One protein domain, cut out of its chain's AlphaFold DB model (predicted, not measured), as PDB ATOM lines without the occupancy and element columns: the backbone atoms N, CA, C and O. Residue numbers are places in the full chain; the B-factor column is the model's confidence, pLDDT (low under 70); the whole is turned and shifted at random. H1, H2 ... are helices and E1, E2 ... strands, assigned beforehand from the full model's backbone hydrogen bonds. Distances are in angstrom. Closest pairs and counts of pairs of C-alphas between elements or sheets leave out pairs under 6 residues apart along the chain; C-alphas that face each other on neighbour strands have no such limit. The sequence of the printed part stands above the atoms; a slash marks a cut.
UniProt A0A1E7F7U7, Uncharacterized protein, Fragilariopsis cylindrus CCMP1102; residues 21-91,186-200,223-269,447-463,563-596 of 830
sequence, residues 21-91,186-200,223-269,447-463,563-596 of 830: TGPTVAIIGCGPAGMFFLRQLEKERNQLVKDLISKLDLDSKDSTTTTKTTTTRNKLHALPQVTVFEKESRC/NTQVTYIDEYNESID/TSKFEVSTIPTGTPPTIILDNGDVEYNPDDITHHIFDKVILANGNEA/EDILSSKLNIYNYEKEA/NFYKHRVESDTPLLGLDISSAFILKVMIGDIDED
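This is residues 21 to 91, 186 to 200, 223 to 269, 447 to 463 and 563 to 596 of the 830 residues of an uncharacterized protein of Fragilariopsis cylindrus CCMP1102 (UniProt A0A1E7F7U7). Two small sheets lie face to face with their strands crossed, and the start of a long helical hairpin, H1 and H2, covers the other face of the parallel sheet. From there the hairpin runs out to one end of the long axis, H5 packs steeply on the first part of H1, and the link of residues 233 to 253 reaches the opposite end. The printed part has 184 residues, with five named helices and seven named strands in the order E1 H1 H2 E2 E3 H3 E4 E5 E6 H4 E7 H5, a mixed class. One sheet runs E2 E1 E6 E7, parallel; the other runs E3 E4 E5, antiparallel. The whole is loose, with a radius of gyration of the C-alphas of 19.9 A, and elongated, spanning 74 by 43 by 35 A.

The larger sheet holds E2, residues 81 to 85, E1, residues 24 to 28, E6, residues 260 to 263, and E7, residues 564 to 566. E1 begins at C-alpha 24 (262.196, 210.683, 274.815). The other sheet holds E3, residues 187 to 195, 20.4 A, which bends by 64 degrees at residue 190, E4, residues 225 to 232, 23.1 A, and E5, residues 254 to 258. H1, residues 32 to 57, spans 36.9 A; H2, residues 63 to 78, spans 23.6 A. H5, residues 574 to 589, spans 21.9 A and ends at C-alpha 589 (253.208, 216.232, 277.208). H3, residues 197 to 200, and H4, residues 456 to 462, are short.

In the larger sheet these backbone pairs are within hydrogen-bond range: N 25 and O 81 of the neighbours E1 and E2 at 2.8 A, N 262 and O 26 of the neighbours E6 and E1 at 2.7 A, and N 263 and O 565 of the neighbours E6 and E7 at 2.7 A. The two sheets form a sandwich, two sheets face to face, their facing parts 10.2 A centre to centre and their strands at 43 degrees. In the second sheet N 195 and O 225 of E3 and E4 are 2.8 A apart, as are N 228 and O 256 of the hairpin E4 and E5. H1 is on the larger sheet in two layers, a helix on one face of a sheet, at a height over the sheet of 12.0 A. E1, H1 H2, E2 is a strand-helix-strand unit, parallel strands joined through helices, with a right-handed crossover. In the hairpin H1 and H2 touch through residues 45 to 56 of H1 alone, opposite ways at a shallow tilt of 20 degrees; the closest C-alphas, of Leu 52 and Thr 69, are 6.1 A apart. H1 touches H5 with residues 32 to 41 alone, at a steep tilt of 53 degrees; the closest C-alphas, of Phe 37 and Ser 582, are 4.7 A apart. H3 and H4 touch no helix and are on neither sheet. Every O i to N i+4 pair is within hydrogen-bond range in H1 and H5, against 10 of 12 in H2 and 0 of 3 in H4, which has 1 of 4 O i to N i+3 pairs within range; H3 is too short for an i+4 pair.

The C-alphas farthest apart, of Lys 61 and Asp 242, are 74.1 A apart. Cuts leave gaps between C-alphas of 10.6 A from 91 to 186, 15.8 A from 200 to 223, 8.8 A from 269 to 447 and 22.7 A from 463 to 563. The link E4 to E5 is long, 21 residues. The mean pLDDT of the printed part is 73.6, with 66 residues under 70, among them residues 452 to 463 and 563 to 577.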
ATOM      1  N   THR A  21     265.165 218.097 281.139       75.44
ATOM      2  CA  THR A  21     265.236 217.455 279.823       75.44
ATOM      3  C   THR A  21     263.856 216.931 279.455       75.44
ATOM      4  O   THR A  21     263.251 216.209 280.247       75.44
ATOM      5  N   GLY A  22     263.353 217.299 278.278       81.25
ATOM      6  CA  GLY A  22     262.098 216.756 277.764       81.25
ATOM      7  C   GLY A  22     262.156 215.235 277.560       81.25
ATOM      8  O   GLY A  22     263.255 214.696 277.372       81.25
ATOM      9  N   PRO A  23     260.994 214.554 277.589       86.75
ATOM     10  CA  PRO A  23     260.915 213.102 277.469       86.75
ATOM     11  C   PRO A  23     261.384 212.629 276.091       86.75
ATOM     12  O   PRO A  23     261.178 213.309 275.081       86.75
ATOM     13  N   THR A  24     261.977 211.442 276.048       91.69
ATOM     14  CA  THR A  24     262.196 210.683 274.815       91.69
ATOM     15  C   THR A  24     260.873 210.078 274.345       91.69
ATOM     16  O   THR A  24     260.112 209.525 275.138       91.69
ATOM     17  N   VAL A  25     260.559 210.222 273.058       91.19
ATOM     18  CA  VAL A  25     259.266 209.814 272.493       91.19
ATOM     19  C   VAL A  25     259.474 209.001 271.220       91.19
ATOM     20  O   VAL A  25     260.036 209.518 270.253       91.19
ATOM     21  N   ALA A  26     258.983 207.763 271.195       94.31
ATOM     22  CA  ALA A  26     258.851 206.998 269.958       94.31
ATOM     23  C   ALA A  26     257.569 207.401 269.230       94.31
ATOM     24  O   ALA A  26     256.509 207.464 269.845       94.31
ATOM     25  N   ILE A  27     257.640 207.637 267.925       92.62
ATOM     26  CA  ILE A  27     256.479 207.830 267.055       92.62
ATOM     27  C   ILE A  27     256.472 206.689 266.044       92.62
ATOM     28  O   ILE A  27     257.395 206.554 265.244       92.62
ATOM     29  N   ILE A  28     255.444 205.855 266.087       90.50
ATOM     30  CA  ILE A  28     255.310 204.690 265.217       90.50
ATOM     31  C   ILE A  28     254.492 205.121 264.005       90.50
ATOM     32  O   ILE A  28     253.303 205.368 264.149       90.50
ATOM     33  N   GLY A  29     255.112 205.249 262.837       88.44
ATOM     34  CA  GLY A  29     254.485 205.707 261.598       88.44
ATOM     35  C   GLY A  29     254.719 207.190 261.292       88.44
ATOM     36  O   GLY A  29     254.549 208.078 262.130       88.44
ATOM     37  N   CYS A  30     255.054 207.467 260.035       90.50
ATOM     38  CA  CYS A  30     255.242 208.793 259.454       90.50
ATOM     39  C   CYS A  30     254.133 209.131 258.437       90.50
ATOM     40  O   CYS A  30     254.355 209.815 257.437       90.50
ATOM     41  N   GLY A  31     252.905 208.662 258.685       87.12
ATOM     42  CA  GLY A  31     251.695 209.153 258.016       87.12
ATOM     43  C   GLY A  31     251.258 210.537 258.524       87.12
ATOM     44  O   GLY A  31     251.948 211.132 259.355       87.12
ATOM     45  N   PRO A  32     250.091 211.058 258.094       85.19
ATOM     46  CA  PRO A  32     249.620 212.390 258.493       85.19
ATOM     47  C   PRO A  32     249.609 212.620 260.012       85.19
ATOM     48  O   PRO A  32     249.966 213.699 260.466       85.19
ATOM     49  N   ALA A  33     249.280 211.595 260.805       81.00
ATOM     50  CA  ALA A  33     249.320 211.644 262.265       81.00
ATOM     51  C   ALA A  33     250.719 211.988 262.812       81.00
ATOM     52  O   ALA A  33     250.887 212.976 263.532       81.00
ATOM     53  N   GLY A  34     251.738 211.213 262.421       87.38
ATOM     54  CA  GLY A  34     253.126 211.447 262.820       87.38
ATOM     55  C   GLY A  34     253.655 212.773 262.274       87.38
ATOM     56  O   GLY A  34     254.225 213.569 263.019       87.38
ATOM     57  N   MET A  35     253.387 213.067 260.999       92.44
ATOM     58  CA  MET A  35     253.811 214.312 260.351       92.44
ATOM     59  C   MET A  35     253.216 215.558 261.032       92.44
ATOM     60  O   MET A  35     253.922 216.548 261.223       92.44
ATOM     61  N   PHE A  36     251.941 215.528 261.439       89.50
ATOM     62  CA  PHE A  36     251.305 216.658 262.128       89.50
ATOM     63  C   PHE A  36     251.782 216.809 263.567       89.50
ATOM     64  O   PHE A  36     251.953 217.938 264.024       89.50
ATOM     65  N   PHE A  37     252.107 215.714 264.259       90.25
ATOM     66  CA  PHE A  37     252.772 215.818 265.556       90.25
ATOM     67  C   PHE A  37     254.118 216.546 265.444       90.25
ATOM     68  O   PHE A  37     254.369 217.489 266.196       90.25
ATOM     69  N   LEU A  38     254.947 216.184 264.458       95.12
ATOM     70  CA  LEU A  38     256.207 216.883 264.184       95.12
ATOM     71  C   LEU A  38     255.980 218.359 263.805       95.12
ATOM     72  O   LEU A  38     256.679 219.241 264.304       95.12
ATOM     73  N   ARG A  39     254.970 218.654 262.973       93.56
ATOM     74  CA  ARG A  39     254.577 220.033 262.622       93.56
ATOM     75  C   ARG A  39     254.226 220.850 263.862       93.56
ATOM     76  O   ARG A  39     254.721 221.966 264.005       93.56
ATOM     77  N   GLN A  40     253.405 220.317 264.765       90.12
ATOM     78  CA  GLN A  40     253.001 221.022 265.986       90.12
ATOM     79  C   GLN A  40     254.164 221.176 266.977       90.12
ATOM     80  O   GLN A  40     254.313 222.244 267.574       90.12
ATOM     81  N   LEU A  41     255.044 220.173 267.086       94.62
ATOM     82  CA  LEU A  41     256.275 220.262 267.877       94.62
ATOM     83  C   LEU A  41     257.166 221.419 267.410       94.62
ATOM     84  O   LEU A  41     257.619 222.229 268.222       94.62
ATOM     85  N   GLU A  42     257.388 221.535 266.102       95.12
ATOM     86  CA  GLU A  42     258.254 222.579 265.558       95.12
ATOM     87  C   GLU A  42     257.575 223.956 265.525       95.12
ATOM     88  O   GLU A  42     258.246 224.973 265.714       95.12
ATOM     89  N   LYS A  43     256.243 224.030 265.401       92.50
ATOM     90  CA  LYS A  43     255.489 225.274 265.644       92.50
ATOM     91  C   LYS A  43     255.700 225.789 267.067       92.50
ATOM     92  O   LYS A  43     256.061 226.955 267.239       92.50
ATOM     93  N   GLU A  44     255.542 224.926 268.071       92.25
ATOM     94  CA  GLU A  44     255.760 225.284 269.477       92.25
ATOM     95  C   GLU A  44     257.216 225.704 269.719       92.25
ATOM     96  O   GLU A  44     257.479 226.751 270.318       92.25
ATOM     97  N   ARG A  45     258.180 224.945 269.180       93.62
ATOM     98  CA  ARG A  45     259.607 225.282 269.259       93.62
ATOM     99  C   ARG A  45     259.888 226.665 268.677       93.62
ATOM    100  O   ARG A  45     260.523 227.490 269.335       93.62
ATOM    101  N   ASN A  46     259.394 226.940 267.473       92.00
ATOM    102  CA  ASN A  46     259.582 228.219 266.796       92.00
ATOM    103  C   ASN A  46     258.930 229.375 267.559       92.00
ATOM    104  O   ASN A  46     259.511 230.460 267.639       92.00
ATOM    105  N   GLN A  47     257.755 229.153 268.149       90.38
ATOM    106  CA  GLN A  47     257.078 230.152 268.968       90.38
ATOM    107  C   GLN A  47     257.885 230.487 270.228       90.38
ATOM    108  O   GLN A  47     258.101 231.665 270.521       90.38
ATOM    109  N   LEU A  48     258.402 229.475 270.932       90.12
ATOM    110  CA  LEU A  48     259.258 229.658 272.109       90.12
ATOM    111  C   LEU A  48     260.583 230.350 271.759       90.12
ATOM    112  O   LEU A  48     261.045 231.208 272.510       90.12
ATOM    113  N   VAL A  49     261.187 230.030 270.610       89.31
ATOM    114  CA  VAL A  49     262.411 230.693 270.132       89.31
ATOM    115  C   VAL A  49     262.150 232.163 269.795       89.31
ATOM    116  O   VAL A  49     262.911 233.024 270.236       89.31
ATOM    117  N   LYS A  50     261.069 232.480 269.070       88.75
ATOM    118  CA  LYS A  50     260.681 233.870 268.764       88.75
ATOM    119  C   LYS A  50     260.409 234.671 270.037       88.75
ATOM    120  O   LYS A  50     260.906 235.789 270.176       88.75
ATOM    121  N   ASP A  51     259.671 234.088 270.980       86.12
ATOM    122  CA  ASP A  51     259.407 234.677 272.294       86.12
ATOM    123  C   ASP A  51     260.718 234.945 273.054       86.12
ATOM    124  O   ASP A  51     260.932 236.051 273.554       86.12
ATOM    125  N   LEU A  52     261.651 233.987 273.060       85.25
ATOM    126  CA  LEU A  52     262.961 234.150 273.690       85.25
ATOM    127  C   LEU A  52     263.787 235.272 273.045       85.25
ATOM    128  O   LEU A  52     264.309 236.114 273.773       85.25
ATOM    129  N   ILE A  53     263.884 235.317 271.711       83.44
ATOM    130  CA  ILE A  53     264.613 236.370 270.981       83.44
ATOM    131  C   ILE A  53     264.014 237.743 271.298       83.44
ATOM    132  O   ILE A  53     264.742 238.651 271.689       83.44
ATOM    133  N   SER A  54     262.685 237.876 271.231       81.81
ATOM    134  CA  SER A  54     262.006 239.144 271.526       81.81
ATOM    135  C   SER A  54     262.272 239.643 272.952       81.81
ATOM    136  O   SER A  54     262.403 240.843 273.180       81.81
ATOM    137  N   LYS A  55     262.399 238.725 273.918       77.31
ATOM    138  CA  LYS A  55     262.721 239.047 275.314       77.31
ATOM    139  C   LYS A  55     264.194 239.411 275.506       77.31
ATOM    140  O   LYS A  55     264.479 240.273 276.331       77.31
ATOM    141  N   LEU A  56     265.103 238.795 274.749       74.62
ATOM    142  CA  LEU A  56     266.537 239.107 274.766       74.62
ATOM    143  C   LEU A  56     266.843 240.470 274.124       74.62
ATOM    144  O   LEU A  56     267.697 241.196 274.623       74.62
ATOM    145  N   ASP A  57     266.114 240.873 273.083       65.75
ATOM    146  CA  ASP A  57     266.261 242.213 272.486       65.75
ATOM    147  C   ASP A  57     265.795 243.342 273.432       65.75
ATOM    148  O   ASP A  57     266.202 244.498 273.293       65.75
ATOM    149  N   LEU A  58     264.977 243.016 274.441       60.16
ATOM    150  CA  LEU A  58     264.485 243.948 275.460       60.16
ATOM    151  C   LEU A  58     265.395 244.054 276.703       60.16
ATOM    152  O   LEU A  58     265.112 244.884 277.573       60.16
ATOM    153  N   ASP A  59     266.489 243.281 276.795       53.00
ATOM    154  CA  ASP A  59     267.372 243.145 277.977       53.00
ATOM    155  C   ASP A  59     268.265 244.376 278.272       53.00
ATOM    156  O   ASP A  59     269.430 244.277 278.658       53.00
ATOM    157  N   SER A  60     267.715 245.588 278.168       51.41
ATOM    158  CA  SER A  60     268.454 246.818 278.461       51.41
ATOM    159  C   SER A  60     268.228 247.452 279.842       51.41
ATOM    160  O   SER A  60     268.808 248.521 280.005       51.41
ATOM    161  N   LYS A  61     267.486 246.860 280.818       50.75
ATOM    162  CA  LYS A  61     267.524 247.149 282.302       50.75
ATOM    163  C   LYS A  61     266.258 246.694 283.101       50.75
ATOM    164  O   LYS A  61     265.541 247.557 283.603       50.75
ATOM    165  N   ASP A  62     265.980 245.401 283.327       54.75
ATOM    166  CA  ASP A  62     265.046 245.016 284.423       54.75
ATOM    167  C   ASP A  62     265.206 243.562 284.925       54.75
ATOM    168  O   ASP A  62     265.467 242.651 284.143       54.75
ATOM    169  N   SER A  63     265.025 243.326 286.232       54.53
ATOM    170  CA  SER A  63     265.167 242.008 286.886       54.53
ATOM    171  C   SER A  63     263.963 241.080 286.679       54.53
ATOM    172  O   SER A  63     264.090 239.861 286.790       54.53
ATOM    173  N   THR A  64     262.796 241.632 286.333       55.22
ATOM    174  CA  THR A  64     261.589 240.862 285.983       55.22
ATOM    175  C   THR A  64     261.707 240.157 284.623       55.22
ATOM    176  O   THR A  64     261.071 239.120 284.407       55.22
ATOM    177  N   THR A  65     262.559 240.662 283.726       55.25
ATOM    178  CA  THR A  65     262.833 240.080 282.401       55.25
ATOM    179  C   THR A  65     263.698 238.815 282.500       55.25
ATOM    180  O   THR A  65     263.458 237.846 281.779       55.25
ATOM    181  N   THR A  66     264.617 238.744 283.475       59.97
ATOM    182  CA  THR A  66     265.504 237.586 283.714       59.97
ATOM    183  C   THR A  66     264.744 236.313 284.121       59.97
ATOM    184  O   THR A  66     265.087 235.210 283.690       59.97
ATOM    185  N   THR A  67     263.670 236.439 284.905       61.25
ATOM    186  CA  THR A  67     262.835 235.286 285.289       61.25
ATOM    187  C   THR A  67     262.037 234.758 284.093       61.25
ATOM    188  O   THR A  67     261.988 233.551 283.871       61.25
ATOM    189  N   LYS A  68     261.474 235.649 283.263       60.75
ATOM    190  CA  LYS A  68     260.670 235.265 282.089       60.75
ATOM    191  C   LYS A  68     261.500 234.613 280.979       60.75
ATOM    192  O   LYS A  68     261.018 233.670 280.355       60.75
ATOM    193  N   THR A  69     262.732 235.074 280.742       71.19
ATOM    194  CA  THR A  69     263.657 234.426 279.791       71.19
ATOM    195  C   THR A  69     264.080 233.036 280.271       71.19
ATOM    196  O   THR A  69     264.192 232.117 279.464       71.19
ATOM    197  N   THR A  70     264.246 232.846 281.583       75.56
ATOM    198  CA  THR A  70     264.538 231.532 282.187       75.56
ATOM    199  C   THR A  70     263.370 230.555 282.021       75.56
ATOM    200  O   THR A  70     263.589 229.409 281.636       75.56
ATOM    201  N   THR A  71     262.125 231.002 282.218       78.94
ATOM    202  CA  THR A  71     260.931 230.171 281.980       78.94
ATOM    203  C   THR A  71     260.823 229.718 280.524       78.94
ATOM    204  O   THR A  71     260.644 228.527 280.282       78.94
ATOM    205  N   THR A  72     260.976 230.626 279.550       82.06
ATOM    206  CA  THR A  72     260.913 230.263 278.120       82.06
ATOM    207  C   THR A  72     262.031 229.283 277.740       82.06
ATOM    208  O   THR A  72     261.768 228.315 277.029       82.06
ATOM    209  N   ARG A  73     263.258 229.460 278.259       81.56
ATOM    210  CA  ARG A  73     264.344 228.478 278.062       81.56
ATOM    211  C   ARG A  73     263.987 227.109 278.634       81.56
ATOM    212  O   ARG A  73     264.152 226.116 277.938       81.56
ATOM    213  N   ASN A  74     263.473 227.045 279.862       83.12
ATOM    214  CA  ASN A  74     263.090 225.772 280.476       83.12
ATOM    215  C   ASN A  74     261.993 225.058 279.673       83.12
ATOM    216  O   ASN A  74     262.100 223.855 279.477       83.12
ATOM    217  N   LYS A  75     260.998 225.789 279.147       84.81
ATOM    218  CA  LYS A  75     259.993 225.212 278.237       84.81
ATOM    219  C   LYS A  75     260.622 224.649 276.963       84.81
ATOM    220  O   LYS A  75     260.281 223.549 276.555       84.81
ATOM    221  N   LEU A  76     261.579 225.366 276.372       87.19
ATOM    222  CA  LEU A  76     262.292 224.909 275.176       87.19
ATOM    223  C   LEU A  76     263.102 223.623 275.436       87.19
ATOM    224  O   LEU A  76     263.144 222.751 274.571       87.19
ATOM    225  N   HIS A  77     263.716 223.495 276.618       84.19
ATOM    226  CA  HIS A  77     264.428 222.284 277.049       84.19
ATOM    227  C   HIS A  77     263.495 221.114 277.402       84.19
ATOM    228  O   HIS A  77     263.893 219.961 277.243       84.19
ATOM    229  N   ALA A  78     262.270 221.408 277.844       85.00
ATOM    230  CA  ALA A  78     261.253 220.417 278.190       85.00
ATOM    231  C   ALA A  78     260.503 219.840 276.973       85.00
ATOM    232  O   ALA A  78     259.735 218.895 277.133       85.00
ATOM    233  N   LEU A  79     260.712 220.383 275.765       91.00
ATOM    234  CA  LEU A  79     260.118 219.836 274.542       91.00
ATOM    235  C   LEU A  79     260.579 218.386 274.295       91.00
ATOM    236  O   LEU A  79     261.753 218.081 274.521       91.00
ATOM    237  N   PRO A  80     259.693 217.510 273.785       91.06
ATOM    238  CA  PRO A  80     260.009 216.102 273.571       91.06
ATOM    239  C   PRO A  80     261.142 215.895 272.557       91.06
ATOM    240  O   PRO A  80     261.287 216.636 271.576       91.06
ATOM    241  N   GLN A  81     261.927 214.847 272.795       93.19
ATOM    242  CA  GLN A  81     262.969 214.343 271.905       93.19
ATOM    243  C   GLN A  81     262.418 213.138 271.144       93.19
ATOM    244  O   GLN A  81     262.242 212.065 271.713       93.19
ATOM    245  N   VAL A  82     262.105 213.334 269.867       95.50
ATOM    246  CA  VAL A  82     261.342 212.360 269.073       95.50
ATOM    247  C   VAL A  82     262.240 211.465 268.222       95.50
ATOM    248  O   VAL A  82     263.169 211.964 267.583       95.50
ATOM    249  N   THR A  83     261.907 210.176 268.164       97.69
ATOM    250  CA  THR A  83     262.380 209.216 267.153       97.69
ATOM    251  C   THR A  83     261.168 208.627 266.444       97.69
ATOM    252  O   THR A  83     260.242 208.164 267.101       97.69
ATOM    253  N   VAL A  84     261.150 208.675 265.117       96.31
ATOM    254  CA  VAL A  84     260.064 208.166 264.278       96.31
ATOM    255  C   VAL A  84     260.519 206.884 263.602       96.31
ATOM    256  O   VAL A  84     261.570 206.884 262.964       96.31
ATOM    257  N   PHE A  85     259.717 205.831 263.694       96.12
ATOM    258  CA  PHE A  85     259.923 204.580 262.970       96.12
ATOM    259  C   PHE A  85     258.889 204.484 261.849       96.12
ATOM    260  O   PHE A  85     257.688 204.489 262.113       96.12
ATOM    261  N   GLU A  86     259.345 204.455 260.602       92.75
ATOM    262  CA  GLU A  86     258.507 204.344 259.412       92.75
ATOM    263  C   GLU A  86     258.906 203.084 258.650       92.75
ATOM    264  O   GLU A  86     260.064 202.915 258.259       92.75
ATOM    265  N   LYS A  87     257.935 202.192 258.446       90.06
ATOM    266  CA  LYS A  87     258.167 200.935 257.738       90.06
ATOM    267  C   LYS A  87     258.435 201.182 256.256       90.06
ATOM    268  O   LYS A  87     259.168 200.418 255.640       90.06
ATOM    269  N   GLU A  88     257.863 202.238 255.693       88.12
ATOM    270  CA  GLU A  88     258.036 202.612 254.298       88.12
ATOM    271  C   GLU A  88     259.341 203.402 254.082       88.12
ATOM    272  O   GLU A  88     259.998 203.883 255.008       88.12
ATOM    273  N   SER A  89     259.713 203.595 252.818       90.56
ATOM    274  CA  SER A  89     260.887 204.400 252.436       90.56
ATOM    275  C   SER A  89     260.651 205.919 252.492       90.56
ATOM    276  O   SER A  89     261.576 206.700 252.270       90.56
ATOM    277  N   ARG A  90     259.409 206.352 252.749       89.56
ATOM    278  CA  ARG A  90     258.987 207.760 252.754       89.56
ATOM    279  C   ARG A  90     257.773 207.987 253.655       89.56
ATOM    280  O   ARG A  90     256.920 207.120 253.790       89.56
ATOM    281  N   CYS A  91     257.659 209.197 254.199       90.69
ATOM    282  CA  CYS A  91     256.491 209.637 254.968       90.69
ATOM    283  C   CYS A  91     255.264 209.845 254.072       90.69
ATOM    284  O   CYS A  91     255.409 210.106 252.882       90.69
ATOM    285  N   ASN A 186     262.278 202.405 256.415       94.38
ATOM    286  CA  ASN A 186     262.449 200.960 256.241       94.38
ATOM    287  C   ASN A 186     262.687 200.238 257.576       94.38
ATOM    288  O   ASN A 186     263.500 199.315 257.659       94.38
ATOM    289  N   THR A 187     262.023 200.712 258.631       93.50
ATOM    290  CA  THR A 187     262.152 200.188 259.988       93.50
ATOM    291  C   THR A 187     260.767 199.822 260.496       93.50
ATOM    292  O   THR A 187     259.950 200.691 260.808       93.50
ATOM    293  N   GLN A 188     260.493 198.524 260.557       91.25
ATOM    294  CA  GLN A 188     259.229 197.986 261.030       91.25
ATOM    295  C   GLN A 188     259.294 197.781 262.541       91.25
ATOM    296  O   GLN A 188     260.213 197.148 263.054       91.25
ATOM    297  N   VAL A 189     258.297 198.301 263.252       91.00
ATOM    298  CA  VAL A 189     258.096 198.009 264.675       91.00
ATOM    299  C   VAL A 189     257.331 196.697 264.778       91.00
ATOM    300  O   VAL A 189     256.271 196.560 264.170       91.00
ATOM    301  N   THR A 190     257.883 195.738 265.514       88.25
ATOM    302  CA  THR A 190     257.308 194.394 265.674       88.25
ATOM    303  C   THR A 190     256.604 194.214 267.004       88.25
ATOM    304  O   THR A 190     255.652 193.447 267.078       88.25
ATOM    305  N   TYR A 191     257.067 194.899 268.052       88.12
ATOM    306  CA  TYR A 191     256.544 194.713 269.399       88.12
ATOM    307  C   TYR A 191     256.786 195.934 270.290       88.12
ATOM    308  O   TYR A 191     257.813 196.606 270.172       88.12
ATOM    309  N   ILE A 192     255.850 196.211 271.194       86.06
ATOM    310  CA  ILE A 192     255.910 197.279 272.190       86.06
ATOM    311  C   ILE A 192     255.417 196.719 273.527       86.06
ATOM    312  O   ILE A 192     254.312 196.177 273.596       86.06
ATOM    313  N   ASP A 193     256.198 196.899 274.595       82.81
ATOM    314  CA  ASP A 193     255.805 196.552 275.970       82.81
ATOM    315  C   ASP A 193     256.253 197.621 276.980       82.81
ATOM    316  O   ASP A 193     257.074 198.497 276.689       82.81
ATOM    317  N   GLU A 194     255.693 197.568 278.187       77.06
ATOM    318  CA  GLU A 194     256.195 198.339 279.320       77.06
ATOM    319  C   GLU A 194     257.574 197.827 279.743       77.06
ATOM    320  O   GLU A 194     257.747 196.665 280.109       77.06
ATOM    321  N   TYR A 195     258.552 198.726 279.767       72.25
ATOM    322  CA  TYR A 195     259.899 198.403 280.204       72.25
ATOM    323  C   TYR A 195     259.971 198.359 281.734       72.25
ATOM    324  O   TYR A 195     259.653 199.338 282.420       72.25
ATOM    325  N   ASN A 196     260.421 197.230 282.285       64.56
ATOM    326  CA  ASN A 196     260.572 197.041 283.724       64.56
ATOM    327  C   ASN A 196     262.053 196.925 284.112       64.56
ATOM    328  O   ASN A 196     262.625 195.839 284.059       64.56
ATOM    329  N   GLU A 197     262.640 198.032 284.585       55.09
ATOM    330  CA  GLU A 197     264.052 198.118 285.013       55.09
ATOM    331  C   GLU A 197     264.455 197.036 286.039       55.09
ATOM    332  O   GLU A 197     265.616 196.657 286.099       55.09
ATOM    333  N   SER A 198     263.513 196.485 286.820       50.16
ATOM    334  CA  SER A 198     263.820 195.489 287.858       50.16
ATOM    335  C   SER A 198     264.073 194.064 287.348       50.16
ATOM    336  O   SER A 198     264.464 193.219 288.145       50.16
ATOM    337  N   ILE A 199     263.756 193.754 286.086       48.75
ATOM    338  CA  ILE A 199     263.939 192.404 285.516       48.75
ATOM    339  C   ILE A 199     265.340 192.259 284.901       48.75
ATOM    340  O   ILE A 199     265.934 191.186 284.971       48.75
ATOM    341  N   ASP A 200     265.901 193.350 284.381       42.84
ATOM    342  CA  ASP A 200     267.182 193.336 283.667       42.84
ATOM    343  C   ASP A 200     268.393 193.312 284.624       42.84
ATOM    344  O   ASP A 200     269.431 192.734 284.322       42.84
ATOM    345  N   THR A 223     258.109 205.408 286.866       47.50
ATOM    346  CA  THR A 223     258.015 206.038 285.553       47.50
ATOM    347  C   THR A 223     258.087 204.897 284.549       47.50
ATOM    348  O   THR A 223     259.179 204.416 284.253       47.50
ATOM    349  N   SER A 224     256.935 204.381 284.129       61.62
ATOM    350  CA  SER A 224     256.848 203.330 283.122       61.62
ATOM    351  C   SER A 224     257.424 203.870 281.813       61.62
ATOM    352  O   SER A 224     256.843 204.756 281.184       61.62
ATOM    353  N   LYS A 225     258.618 203.386 281.465       80.38
ATOM    354  CA  LYS A 225     259.204 203.524 280.132       80.38
ATOM    355  C   LYS A 225     258.619 202.436 279.232       80.38
ATOM    356  O   LYS A 225     257.968 201.511 279.716       80.38
ATOM    357  N   PHE A 226     258.888 202.523 277.939       83.31
ATOM    358  CA  PHE A 226     258.479 201.527 276.959       83.31
ATOM    359  C   PHE A 226     259.674 200.985 276.217       83.31
ATOM    360  O   PHE A 226     260.576 201.739 275.851       83.31
ATOM    361  N   GLU A 227     259.623 199.691 275.964       89.38
ATOM    362  CA  GLU A 227     260.501 199.022 275.031       89.38
ATOM    363  C   GLU A 227     259.807 198.940 273.673       89.38
ATOM    364  O   GLU A 227     258.659 198.511 273.577       89.38
ATOM    365  N   VAL A 228     260.497 199.384 272.627       91.25
ATOM    366  CA  VAL A 228     260.041 199.339 271.238       91.25
ATOM    367  C   VAL A 228     261.009 198.454 270.465       91.25
ATOM    368  O   VAL A 228     262.180 198.801 270.307       91.25
ATOM    369  N   SER A 229     260.515 197.313 269.995       93.69
ATOM    370  CA  SER A 229     261.264 196.344 269.195       93.69
ATOM    371  C   SER A 229     261.096 196.637 267.710       93.69
ATOM    372  O   SER A 229     259.986 196.883 267.231       93.69
ATOM    373  N   THR A 230     262.204 196.616 266.978       94.19
ATOM    374  CA  THR A 230     262.259 196.982 265.558       94.19
ATOM    375  C   THR A 230     263.082 195.997 264.745       94.19
ATOM    376  O   THR A 230     264.031 195.414 265.262       94.19
ATOM    377  N   ILE A 231     262.741 195.859 263.465       93.25
ATOM    378  CA  ILE A 231     263.488 195.102 262.453       93.25
ATOM    379  C   ILE A 231     263.591 195.930 261.162       93.25
ATOM    380  O   ILE A 231     262.741 196.796 260.917       93.25
ATOM    381  N   PRO A 232     264.572 195.664 260.282       94.06
ATOM    382  CA  PRO A 232     264.532 196.176 258.916       94.06
ATOM    383  C   PRO A 232     263.259 195.702 258.195       94.06
ATOM    384  O   PRO A 232     262.916 194.516 258.246       94.06
ATOM    385  N   THR A 233     262.557 196.602 257.507       87.00
ATOM    386  CA  THR A 233     261.350 196.244 256.746       87.00
ATOM    387  C   THR A 233     261.668 195.170 255.706       87.00
ATOM    388  O   THR A 233     262.649 195.277 254.970       87.00
ATOM    389  N   GLY A 234     260.816 194.143 255.624       83.75
ATOM    390  CA  GLY A 234     260.983 193.022 254.693       83.75
ATOM    391  C   GLY A 234     261.871 191.889 255.214       83.75
ATOM    392  O   GLY A 234     262.122 190.935 254.479       83.75
ATOM    393  N   THR A 235     262.330 191.962 256.468       85.94
ATOM    394  CA  THR A 235     262.996 190.832 257.131       85.94
ATOM    395  C   THR A 235     262.034 189.635 257.176       85.94
ATOM    396  O   THR A 235     260.911 189.787 257.660       85.94
ATOM    397  N   PRO A 236     262.421 188.455 256.658       83.75
ATOM    398  CA  PRO A 236     261.545 187.293 256.650       83.75
ATOM    399  C   PRO A 236     261.389 186.720 258.068       83.75
ATOM    400  O   PRO A 236     262.369 186.674 258.816       83.75
ATOM    401  N   PRO A 237     260.193 186.241 258.447       83.12
ATOM    402  CA  PRO A 237     260.017 185.551 259.716       83.12
ATOM    403  C   PRO A 237     260.737 184.195 259.700       83.12
ATOM    404  O   PRO A 237     260.813 183.516 258.673       83.12
ATOM    405  N   THR A 238     261.240 183.780 260.859       81.19
ATOM    406  CA  THR A 238     261.867 182.470 261.079       81.19
ATOM    407  C   THR A 238     260.812 181.368 261.161       81.19
ATOM    408  O   THR A 238     261.019 180.273 260.634       81.19
ATOM    409  N   ILE A 239     259.682 181.648 261.818       78.06
ATOM    410  CA  ILE A 239     258.549 180.729 261.972       78.06
ATOM    411  C   ILE A 239     257.253 181.509 261.745       78.06
ATOM    412  O   ILE A 239     257.092 182.614 262.258       78.06
ATOM    413  N   ILE A 240     256.335 180.915 260.984       73.62
ATOM    414  CA  ILE A 240     254.934 181.339 260.905       73.62
ATOM    415  C   ILE A 240     254.132 180.264 261.634       73.62
ATOM    416  O   ILE A 240     254.164 179.096 261.241       73.62
ATOM    417  N   LEU A 241     253.486 180.641 262.730       71.19
ATOM    418  CA  LEU A 241     252.688 179.749 263.560       71.19
ATOM    419  C   LEU A 241     251.313 179.503 262.917       71.19
ATOM    420  O   LEU A 241     250.823 180.304 262.121       71.19
ATOM    421  N   ASP A 242     250.661 178.392 263.274       50.75
ATOM    422  CA  ASP A 242     249.360 177.990 262.701       50.75
ATOM    423  C   ASP A 242     248.233 179.009 262.964       50.75
ATOM    424  O   ASP A 242     247.209 179.010 262.279       50.75
ATOM    425  N   ASN A 243     248.403 179.872 263.968       49.59
ATOM    426  CA  ASN A 243     247.494 180.971 264.294       49.59
ATOM    427  C   ASN A 243     247.790 182.269 263.517       49.59
ATOM    428  O   ASN A 243     247.047 183.232 263.677       49.59
ATOM    429  N   GLY A 244     248.822 182.282 262.667       58.00
ATOM    430  CA  GLY A 244     249.252 183.440 261.884       58.00
ATOM    431  C   GLY A 244     250.330 184.295 262.549       58.00
ATOM    432  O   GLY A 244     250.863 185.184 261.886       58.00
ATOM    433  N   ASP A 245     250.689 184.017 263.806       65.19
ATOM    434  CA  ASP A 245     251.740 184.752 264.509       65.19
ATOM    435  C   ASP A 245     253.105 184.477 263.868       65.19
ATOM    436  O   ASP A 245     253.398 183.367 263.409       65.19
ATOM    437  N   VAL A 246     253.959 185.496 263.846       71.62
ATOM    438  CA  VAL A 246     255.284 185.428 263.230       71.62
ATOM    439  C   VAL A 246     256.378 185.596 264.276       71.62
ATOM    440  O   VAL A 246     256.364 186.540 265.062       71.62
ATOM    441  N   GLU A 247     257.360 184.698 264.259       80.00
ATOM    442  CA  GLU A 247     258.568 184.815 265.076       80.00
ATOM    443  C   GLU A 247     259.750 185.222 264.200       80.00
ATOM    444  O   GLU A 247     260.036 184.585 263.182       80.00
ATOM    445  N   TYR A 248     260.465 186.266 264.612       84.12
ATOM    446  CA  TYR A 248     261.683 186.733 263.952       84.12
ATOM    447  C   TYR A 248     262.926 186.171 264.640       84.12
ATOM    448  O   TYR A 248     262.900 185.788 265.808       84.12
ATOM    449  N   ASN A 249     264.029 186.109 263.900       84.69
ATOM    450  CA  ASN A 249     265.324 185.765 264.470       84.69
ATOM    451  C   ASN A 249     265.735 186.844 265.497       84.69
ATOM    452  O   ASN A 249     265.782 188.018 265.129       84.69
ATOM    453  N   PRO A 250     266.048 186.479 266.756       85.56
ATOM    454  CA  PRO A 250     266.395 187.447 267.797       85.56
ATOM    455  C   PRO A 250     267.560 188.375 267.433       85.56
ATOM    456  O   PRO A 250     267.558 189.531 267.841       85.56
ATOM    457  N   ASP A 251     268.519 187.899 266.632       86.88
ATOM    458  CA  ASP A 251     269.682 188.696 266.211       86.88
ATOM    459  C   ASP A 251     269.314 189.855 265.261       86.88
ATOM    460  O   ASP A 251     270.090 190.799 265.115       86.88
ATOM    461  N   ASP A 252     268.142 189.795 264.620       87.69
ATOM    462  CA  ASP A 252     267.646 190.832 263.706       87.69
ATOM    463  C   ASP A 252     266.802 191.900 264.432       87.69
ATOM    464  O   ASP A 252     266.464 192.933 263.843       87.69
ATOM    465  N   ILE A 253     266.468 191.681 265.712       91.38
ATOM    466  CA  ILE A 253     265.631 192.577 266.513       91.38
ATOM    467  C   ILE A 253     266.500 193.610 267.233       91.38
ATOM    468  O   ILE A 253     267.446 193.291 267.948       91.38
ATOM    469  N   THR A 254     266.143 194.885 267.080       94.38
ATOM    470  CA  THR A 254     266.726 195.991 267.846       94.38
ATOM    471  C   THR A 254     265.707 196.547 268.833       94.38
ATOM    472  O   THR A 254     264.620 196.967 268.430       94.38
ATOM    473  N   HIS A 255     266.090 196.597 270.110       93.19
ATOM    474  CA  HIS A 255     265.270 197.094 271.214       93.19
ATOM    475  C   HIS A 255     265.647 198.536 271.575       93.19
ATOM    476  O   HIS A 255     266.824 198.862 271.746       93.19
ATOM    477  N   HIS A 256     264.645 199.404 271.710       93.31
ATOM    478  CA  HIS A 256     264.815 200.820 272.042       93.31
ATOM    479  C   HIS A 256     263.970 201.190 273.256       93.31
ATOM    480  O   HIS A 256     262.811 200.790 273.333       93.31
ATOM    481  N   ILE A 257     264.507 202.002 274.169       92.12
ATOM    482  CA  ILE A 257     263.784 202.435 275.373       92.12
ATOM    483  C   ILE A 257     263.365 203.900 275.258       92.12
ATOM    484  O   ILE A 257     264.202 204.771 275.013       92.12
ATOM    485  N   PHE A 258     262.082 204.178 275.492       89.06
ATOM    486  CA  PHE A 258     261.502 205.520 275.428       89.06
ATOM    487  C   PHE A 258     260.674 205.856 276.666       89.06
ATOM    488  O   PHE A 258     260.042 204.989 277.262       89.06
ATOM    489  N   ASP A 259     260.620 207.139 277.030       84.81
ATOM    490  CA  ASP A 259     259.745 207.610 278.110       84.81
ATOM    491  C   ASP A 259     258.272 207.578 277.693       84.81
ATOM    492  O   ASP A 259     257.401 207.382 278.537       84.81
ATOM    493  N   LYS A 260     257.981 207.812 276.405       84.06
ATOM    494  CA  LYS A 260     256.623 207.841 275.844       84.06
ATOM    495  C   LYS A 260     256.568 207.213 274.450       84.06
ATOM    496  O   LYS A 260     257.547 207.254 273.706       84.06
ATOM    497  N   VAL A 261     255.397 206.711 274.061       83.75
ATOM    498  CA  VAL A 261     255.133 206.174 272.713       83.75
ATOM    499  C   VAL A 261     253.897 206.845 272.118       83.75
ATOM    500  O   VAL A 261     252.881 206.985 272.792       83.75
ATOM    501  N   ILE A 262     253.979 207.252 270.852       81.38
ATOM    502  CA  ILE A 262     252.857 207.681 270.019       81.38
ATOM    503  C   ILE A 262     252.687 206.660 268.897       81.38
ATOM    504  O   ILE A 262     253.474 206.617 267.955       81.38
ATOM    505  N   LEU A 263     251.629 205.868 268.961       77.62
ATOM    506  CA  LEU A 263     251.206 205.001 267.876       77.62
ATOM    507  C   LEU A 263     250.476 205.848 266.824       77.62
ATOM    508  O   LEU A 263     249.320 206.213 267.011       77.62
ATOM    509  N   ALA A 264     251.185 206.236 265.767       76.62
ATOM    510  CA  ALA A 264     250.729 207.121 264.691       76.62
ATOM    511  C   ALA A 264     250.646 206.406 263.330       76.62
ATOM    512  O   ALA A 264     250.600 207.052 262.274       76.62
ATOM    513  N   ASN A 265     250.627 205.073 263.348       66.12
ATOM    514  CA  ASN A 265     250.319 204.274 262.183       66.12
ATOM    515  C   ASN A 265     248.839 204.503 261.844       66.12
ATOM    516  O   ASN A 265     247.995 204.733 262.713       66.12
ATOM    517  N   GLY A 266     248.518 204.543 260.551       57.12
ATOM    518  CA  GLY A 266     247.124 204.648 260.130       57.12
ATOM    519  C   GLY A 266     246.325 203.418 260.571       57.12
ATOM    520  O   GLY A 266     246.840 202.517 261.228       57.12
ATOM    521  N   ASN A 267     245.071 203.310 260.136       51.00
ATOM    522  CA  ASN A 267     244.383 202.015 260.122       51.00
ATOM    523  C   ASN A 267     245.016 201.118 259.042       51.00
ATOM    524  O   ASN A 267     244.351 200.753 258.076       51.00
ATOM    525  N   GLU A 268     246.303 200.815 259.175       52.03
ATOM    526  CA  GLU A 268     246.923 199.632 258.593       52.03
ATOM    527  C   GLU A 268     246.317 198.473 259.361       52.03
ATOM    528  O   GLU A 268     246.727 198.107 260.453       52.03
ATOM    529  N   ALA A 269     245.141 198.116 258.895       57.53
ATOM    530  CA  ALA A 269     244.165 197.366 259.628       57.53
ATOM    531  C   ALA A 269     243.868 196.177 258.733       57.53
ATOM    532  O   ALA A 269     243.632 196.351 257.535       57.53
ATOM    533  N   GLU A 447     246.519 195.440 266.470       65.38
ATOM    534  CA  GLU A 447     247.149 195.771 267.755       65.38
ATOM    535  C   GLU A 447     248.141 194.675 268.168       65.38
ATOM    536  O   GLU A 447     248.530 194.611 269.333       65.38
ATOM    537  N   ASP A 448     248.554 193.818 267.230       69.69
ATOM    538  CA  ASP A 448     249.389 192.647 267.516       69.69
ATOM    539  C   ASP A 448     250.825 193.058 267.871       69.69
ATOM    540  O   ASP A 448     251.520 192.369 268.614       69.69
ATOM    541  N   ILE A 449     251.239 194.256 267.444       77.94
ATOM    542  CA  ILE A 449     252.499 194.875 267.872       77.94
ATOM    543  C   ILE A 449     252.494 195.312 269.345       77.94
ATOM    544  O   ILE A 449     253.507 195.809 269.824       77.94
ATOM    545  N   LEU A 450     251.372 195.221 270.064       76.94
ATOM    546  CA  LEU A 450     251.261 195.642 271.461       76.94
ATOM    547  C   LEU A 450     251.200 194.423 272.382       76.94
ATOM    548  O   LEU A 450     250.444 193.481 272.140       76.94
ATOM    549  N   SER A 451     251.950 194.460 273.486       72.88
ATOM    550  CA  SER A 451     251.846 193.446 274.539       72.88
ATOM    551  C   SER A 451     250.419 193.332 275.075       72.88
ATOM    552  O   SER A 451     249.652 194.285 275.017       72.88
ATOM    553  N   SER A 452     250.044 192.197 275.675       65.00
ATOM    554  CA  SER A 452     248.694 192.016 276.241       65.00
ATOM    555  C   SER A 452     248.332 193.047 277.319       65.00
ATOM    556  O   SER A 452     247.160 193.368 277.489       65.00
ATOM    557  N   LYS A 453     249.324 193.614 278.018       61.19
ATOM    558  CA  LYS A 453     249.135 194.715 278.984       61.19
ATOM    559  C   LYS A 453     248.842 196.039 278.286       61.19
ATOM    560  O   LYS A 453     248.111 196.875 278.810       61.19
ATOM    561  N   LEU A 454     249.421 196.207 277.102       61.38
ATOM    562  CA  LEU A 454     249.179 197.310 276.189       61.38
ATOM    563  C   LEU A 454     248.119 196.964 275.130       61.38
ATOM    564  O   LEU A 454     247.951 197.730 274.195       61.38
ATOM    565  N   ASN A 455     247.384 195.858 275.253       54.97
ATOM    566  CA  ASN A 455     246.338 195.452 274.320       54.97
ATOM    567  C   ASN A 455     245.059 195.170 275.113       54.97
ATOM    568  O   ASN A 455     244.882 194.124 275.743       54.97
ATOM    569  N   ILE A 456     244.147 196.139 275.085       43.44
ATOM    570  CA  ILE A 456     242.947 196.148 275.931       43.44
ATOM    571  C   ILE A 456     242.013 194.975 275.599       43.44
ATOM    572  O   ILE A 456     241.294 194.496 276.473       43.44
ATOM    573  N   TYR A 457     242.054 194.455 274.367       37.53
ATOM    574  CA  TYR A 457     241.203 193.339 273.947       37.53
ATOM    575  C   TYR A 457     241.631 191.984 274.531       37.53
ATOM    576  O   TYR A 457     240.778 191.115 274.725       37.53
ATOM    577  N   ASN A 458     242.921 191.792 274.834       33.66
ATOM    578  CA  ASN A 458     243.437 190.539 275.398       33.66
ATOM    579  C   ASN A 458     243.479 190.542 276.934       33.66
ATOM    580  O   ASN A 458     243.233 189.497 277.540       33.66
ATOM    581  N   TYR A 459     243.690 191.697 277.576       30.53
ATOM    582  CA  TYR A 459     243.691 191.817 279.043       30.53
ATOM    583  C   TYR A 459     242.364 191.358 279.688       30.53
ATOM    584  O   TYR A 459     242.365 190.720 280.742       30.53
ATOM    585  N   GLU A 460     241.218 191.581 279.031       31.64
ATOM    586  CA  GLU A 460     239.907 191.127 279.528       31.64
ATOM    587  C   GLU A 460     239.681 189.604 279.415       31.64
ATOM    588  O   GLU A 460     238.851 189.062 280.145       31.64
ATOM    589  N   LYS A 461     240.414 188.880 278.551       28.81
ATOM    590  CA  LYS A 461     240.304 187.408 278.449       28.81
ATOM    591  C   LYS A 461     241.032 186.672 279.575       28.81
ATOM    592  O   LYS A 461     240.614 185.571 279.932       28.81
ATOM    593  N   GLU A 462     242.102 187.253 280.115       26.30
ATOM    594  CA  GLU A 462     242.942 186.628 281.150       26.30
ATOM    595  C   GLU A 462     242.682 187.159 282.566       26.30
ATOM    596  O   GLU A 462     243.106 186.534 283.540       26.30
ATOM    597  N   ALA A 463     241.949 188.268 282.715       24.77
ATOM    598  CA  ALA A 463     241.567 188.779 284.024       24.77
ATOM    599  C   ALA A 463     240.674 187.758 284.768       24.77
ATOM    600  O   ALA A 463     239.563 187.454 284.318       24.77
ATOM    601  N   ASN A 563     251.784 207.589 279.614       45.22
ATOM    602  CA  ASN A 563     252.923 207.750 278.725       45.22
ATOM    603  C   ASN A 563     252.730 207.095 277.335       45.22
ATOM    604  O   ASN A 563     253.605 207.252 276.484       45.22
ATOM    605  N   PHE A 564     251.598 206.434 277.063       44.25
ATOM    606  CA  PHE A 564     251.265 205.848 275.753       44.25
ATOM    607  C   PHE A 564     250.115 206.615 275.069       44.25
ATOM    608  O   PHE A 564     249.093 206.902 275.688       44.25
ATOM    609  N   TYR A 565     250.252 206.943 273.781       46.75
ATOM    610  CA  TYR A 565     249.260 207.690 272.993       46.75
ATOM    611  C   TYR A 565     248.998 206.959 271.668       46.75
ATOM    612  O   TYR A 565     249.950 206.535 271.028       46.75
ATOM    613  N   LYS A 566     247.748 206.848 271.194       47.41
ATOM    614  CA  LYS A 566     247.443 206.293 269.853       47.41
ATOM    615  C   LYS A 566     246.773 207.329 268.972       47.41
ATOM    616  O   LYS A 566     245.576 207.534 269.044       47.41
ATOM    617  N   HIS A 567     247.537 207.969 268.110       44.41
ATOM    618  CA  HIS A 567     247.111 209.099 267.297       44.41
ATOM    619  C   HIS A 567     246.083 208.695 266.218       44.41
ATOM    620  O   HIS A 567     246.428 208.359 265.087       44.41
ATOM    621  N   ARG A 568     244.793 208.713 266.585       42.19
ATOM    622  CA  ARG A 568     243.634 208.473 265.705       42.19
ATOM    623  C   ARG A 568     242.653 209.643 265.750       42.19
ATOM    624  O   ARG A 568     242.541 210.340 266.754       42.19
ATOM    625  N   VAL A 569     241.894 209.826 264.665       38.78
ATOM    626  CA  VAL A 569     240.838 210.850 264.580       38.78
ATOM    627  C   VAL A 569     239.450 210.250 264.601       38.78
ATOM    628  O   VAL A 569     239.188 209.219 263.988       38.78
ATOM    629  N   GLU A 570     238.567 210.949 265.307       38.34
ATOM    630  CA  GLU A 570     237.157 210.617 265.512       38.34
ATOM    631  C   GLU A 570     236.193 211.513 264.717       38.34
ATOM    632  O   GLU A 570     234.980 211.361 264.840       38.34
ATOM    633  N   SER A 571     236.700 212.467 263.925       37.16
ATOM    634  CA  SER A 571     235.890 213.407 263.139       37.16
ATOM    635  C   SER A 571     235.984 213.164 261.631       37.16
ATOM    636  O   SER A 571     237.018 212.738 261.113       37.16
ATOM    637  N   ASP A 572     234.927 213.540 260.900       41.19
ATOM    638  CA  ASP A 572     234.906 213.541 259.424       41.19
ATOM    639  C   ASP A 572     235.814 214.638 258.811       41.19
ATOM    640  O   ASP A 572     235.843 214.821 257.595       41.19
ATOM    641  N   THR A 573     236.596 215.343 259.640       48.38
ATOM    642  CA  THR A 573     237.674 216.266 259.249       48.38
ATOM    643  C   THR A 573     239.034 215.648 259.595       48.38
ATOM    644  O   THR A 573     239.749 216.187 260.448       48.38
ATOM    645  N   PRO A 574     239.412 214.499 259.004       60.62
ATOM    646  CA  PRO A 574     240.515 213.683 259.500       60.62
ATOM    647  C   PRO A 574     241.822 214.470 259.596       60.62
ATOM    648  O   PRO A 574     242.514 214.368 260.597       60.62
ATOM    649  N   LEU A 575     242.133 215.329 258.620       69.06
ATOM    650  CA  LEU A 575     243.386 216.085 258.653       69.06
ATOM    651  C   LEU A 575     243.379 217.205 259.707       69.06
ATOM    652  O   LEU A 575     244.292 217.263 260.524       69.06
ATOM    653  N   LEU A 576     242.335 218.042 259.756       66.31
ATOM    654  CA  LEU A 576     242.215 219.108 260.765       66.31
ATOM    655  C   LEU A 576     242.109 218.542 262.193       66.31
ATOM    656  O   LEU A 576     242.712 219.068 263.126       66.31
ATOM    657  N   GLY A 577     241.374 217.442 262.361       63.81
ATOM    658  CA  GLY A 577     241.261 216.728 263.630       63.81
ATOM    659  C   GLY A 577     242.599 216.151 264.089       63.81
ATOM    660  O   GLY A 577     242.923 216.244 265.275       63.81
ATOM    661  N   LEU A 578     243.395 215.601 263.161       71.88
ATOM    662  CA  LEU A 578     244.731 215.076 263.455       71.88
ATOM    663  C   LEU A 578     245.656 216.222 263.896       71.88
ATOM    664  O   LEU A 578     246.419 216.056 264.846       71.88
ATOM    665  N   ASP A 579     245.575 217.385 263.245       75.69
ATOM    666  CA  ASP A 579     246.417 218.549 263.555       75.69
ATOM    667  C   ASP A 579     246.080 219.156 264.932       75.69
ATOM    668  O   ASP A 579     246.968 219.369 265.760       75.69
ATOM    669  N   ILE A 580     244.787 219.319 265.246       68.94
ATOM    670  CA  ILE A 580     244.330 219.783 266.568       68.94
ATOM    671  C   ILE A 580     244.722 218.786 267.665       68.94
ATOM    672  O   ILE A 580     245.204 219.185 268.728       68.94
ATOM    673  N   SER A 581     244.545 217.486 267.413       70.69
ATOM    674  CA  SER A 581     244.901 216.437 268.377       70.69
ATOM    675  C   SER A 581     246.409 216.398 268.618       70.69
ATOM    676  O   SER A 581     246.835 216.262 269.761       70.69
ATOM    677  N   SER A 582     247.219 216.613 267.578       78.94
ATOM    678  CA  SER A 582     248.677 216.749 267.686       78.94
ATOM    679  C   SER A 582     249.076 217.892 268.620       78.94
ATOM    680  O   SER A 582     249.889 217.697 269.526       78.94
ATOM    681  N   ALA A 583     248.470 219.071 268.443       75.31
ATOM    682  CA  ALA A 583     248.728 220.234 269.290       75.31
ATOM    683  C   ALA A 583     248.323 219.971 270.747       75.31
ATOM    684  O   ALA A 583     249.061 220.299 271.676       75.31
ATOM    685  N   PHE A 584     247.172 219.329 270.948       69.38
ATOM    686  CA  PHE A 584     246.679 218.977 272.273       69.38
ATOM    687  C   PHE A 584     247.594 217.967 272.983       69.38
ATOM    688  O   PHE A 584     248.006 218.219 274.114       69.38
ATOM    689  N   ILE A 585     247.970 216.868 272.315       71.69
ATOM    690  CA  ILE A 585     248.890 215.851 272.854       71.69
ATOM    691  C   ILE A 585     250.213 216.502 273.265       71.69
ATOM    692  O   ILE A 585     250.691 216.272 274.374       71.69
ATOM    693  N   LEU A 586     250.780 217.366 272.416       77.44
ATOM    694  CA  LEU A 586     252.010 218.090 272.733       77.44
ATOM    695  C   LEU A 586     251.862 218.951 273.995       77.44
ATOM    696  O   LEU A 586     252.734 218.925 274.861       77.44
ATOM    697  N   LYS A 587     250.759 219.699 274.119       72.94
ATOM    698  CA  LYS A 587     250.501 220.587 275.263       72.94
ATOM    699  C   LYS A 587     250.312 219.825 276.574       72.94
ATOM    700  O   LYS A 587     250.782 220.293 277.611       72.94
ATOM    701  N   VAL A 588     249.706 218.641 276.516       68.62
ATOM    702  CA  VAL A 588     249.658 217.695 277.640       68.62
ATOM    703  C   VAL A 588     251.068 217.200 277.982       68.62
ATOM    704  O   VAL A 588     251.479 217.280 279.135       68.62
ATOM    705  N   MET A 589     251.852 216.760 276.989       73.12
ATOM    706  CA  MET A 589     253.208 216.232 277.208       73.12
ATOM    707  C   MET A 589     254.156 217.228 277.881       73.12
ATOM    708  O   MET A 589     254.982 216.821 278.695       73.12
ATOM    709  N   ILE A 590     254.052 218.517 277.549       74.75
ATOM    710  CA  ILE A 590     254.916 219.566 278.116       74.75
ATOM    711  C   ILE A 590     254.356 220.179 279.410       74.75
ATOM    712  O   ILE A 590     254.972 221.090 279.964       74.75
ATOM    713  N   GLY A 591     253.203 219.696 279.892       68.25
ATOM    714  CA  GLY A 591     252.569 220.154 281.132       68.25
ATOM    715  C   GLY A 591     251.942 221.550 281.053       68.25
ATOM    716  O   GLY A 591     251.700 222.166 282.086       68.25
ATOM    717  N   ASP A 592     251.691 222.069 279.847       67.50
ATOM    718  CA  ASP A 592     250.978 223.343 279.650       67.50
ATOM    719  C   ASP A 592     249.468 223.193 279.906       67.50
ATOM    720  O   ASP A 592     248.785 224.170 280.216       67.50
ATOM    721  N   ILE A 593     248.955 221.966 279.793       55.81
ATOM    722  CA  ILE A 593     247.611 221.578 280.213       55.81
ATOM    723  C   ILE A 593     247.777 220.727 281.473       55.81
ATOM    724  O   ILE A 593     248.183 219.568 281.398       55.81
ATOM    725  N   ASP A 594     247.509 221.331 282.632       46.75
ATOM    726  CA  ASP A 594     247.571 220.651 283.925       46.75
ATOM    727  C   ASP A 594     246.474 219.581 284.012       46.75
ATOM    728  O   ASP A 594     245.287 219.893 283.922       46.75
ATOM    729  N   GLU A 595     246.861 218.345 284.319       41.16
ATOM    730  CA  GLU A 595     245.952 217.236 284.652       41.16
ATOM    731  C   GLU A 595     245.149 217.476 285.964       41.16
ATOM    732  O   GLU A 595     244.384 216.612 286.374       41.16
ATOM    733  N   ASP A 596     245.334 218.615 286.657       33.84
ATOM    734  CA  ASP A 596     244.838 218.881 288.028       33.84
ATOM    735  C   ASP A 596     244.107 220.244 288.210       33.84
ATOM    736  O   ASP A 596     243.813 220.654 289.335       33.84
TER     737      ASP A 596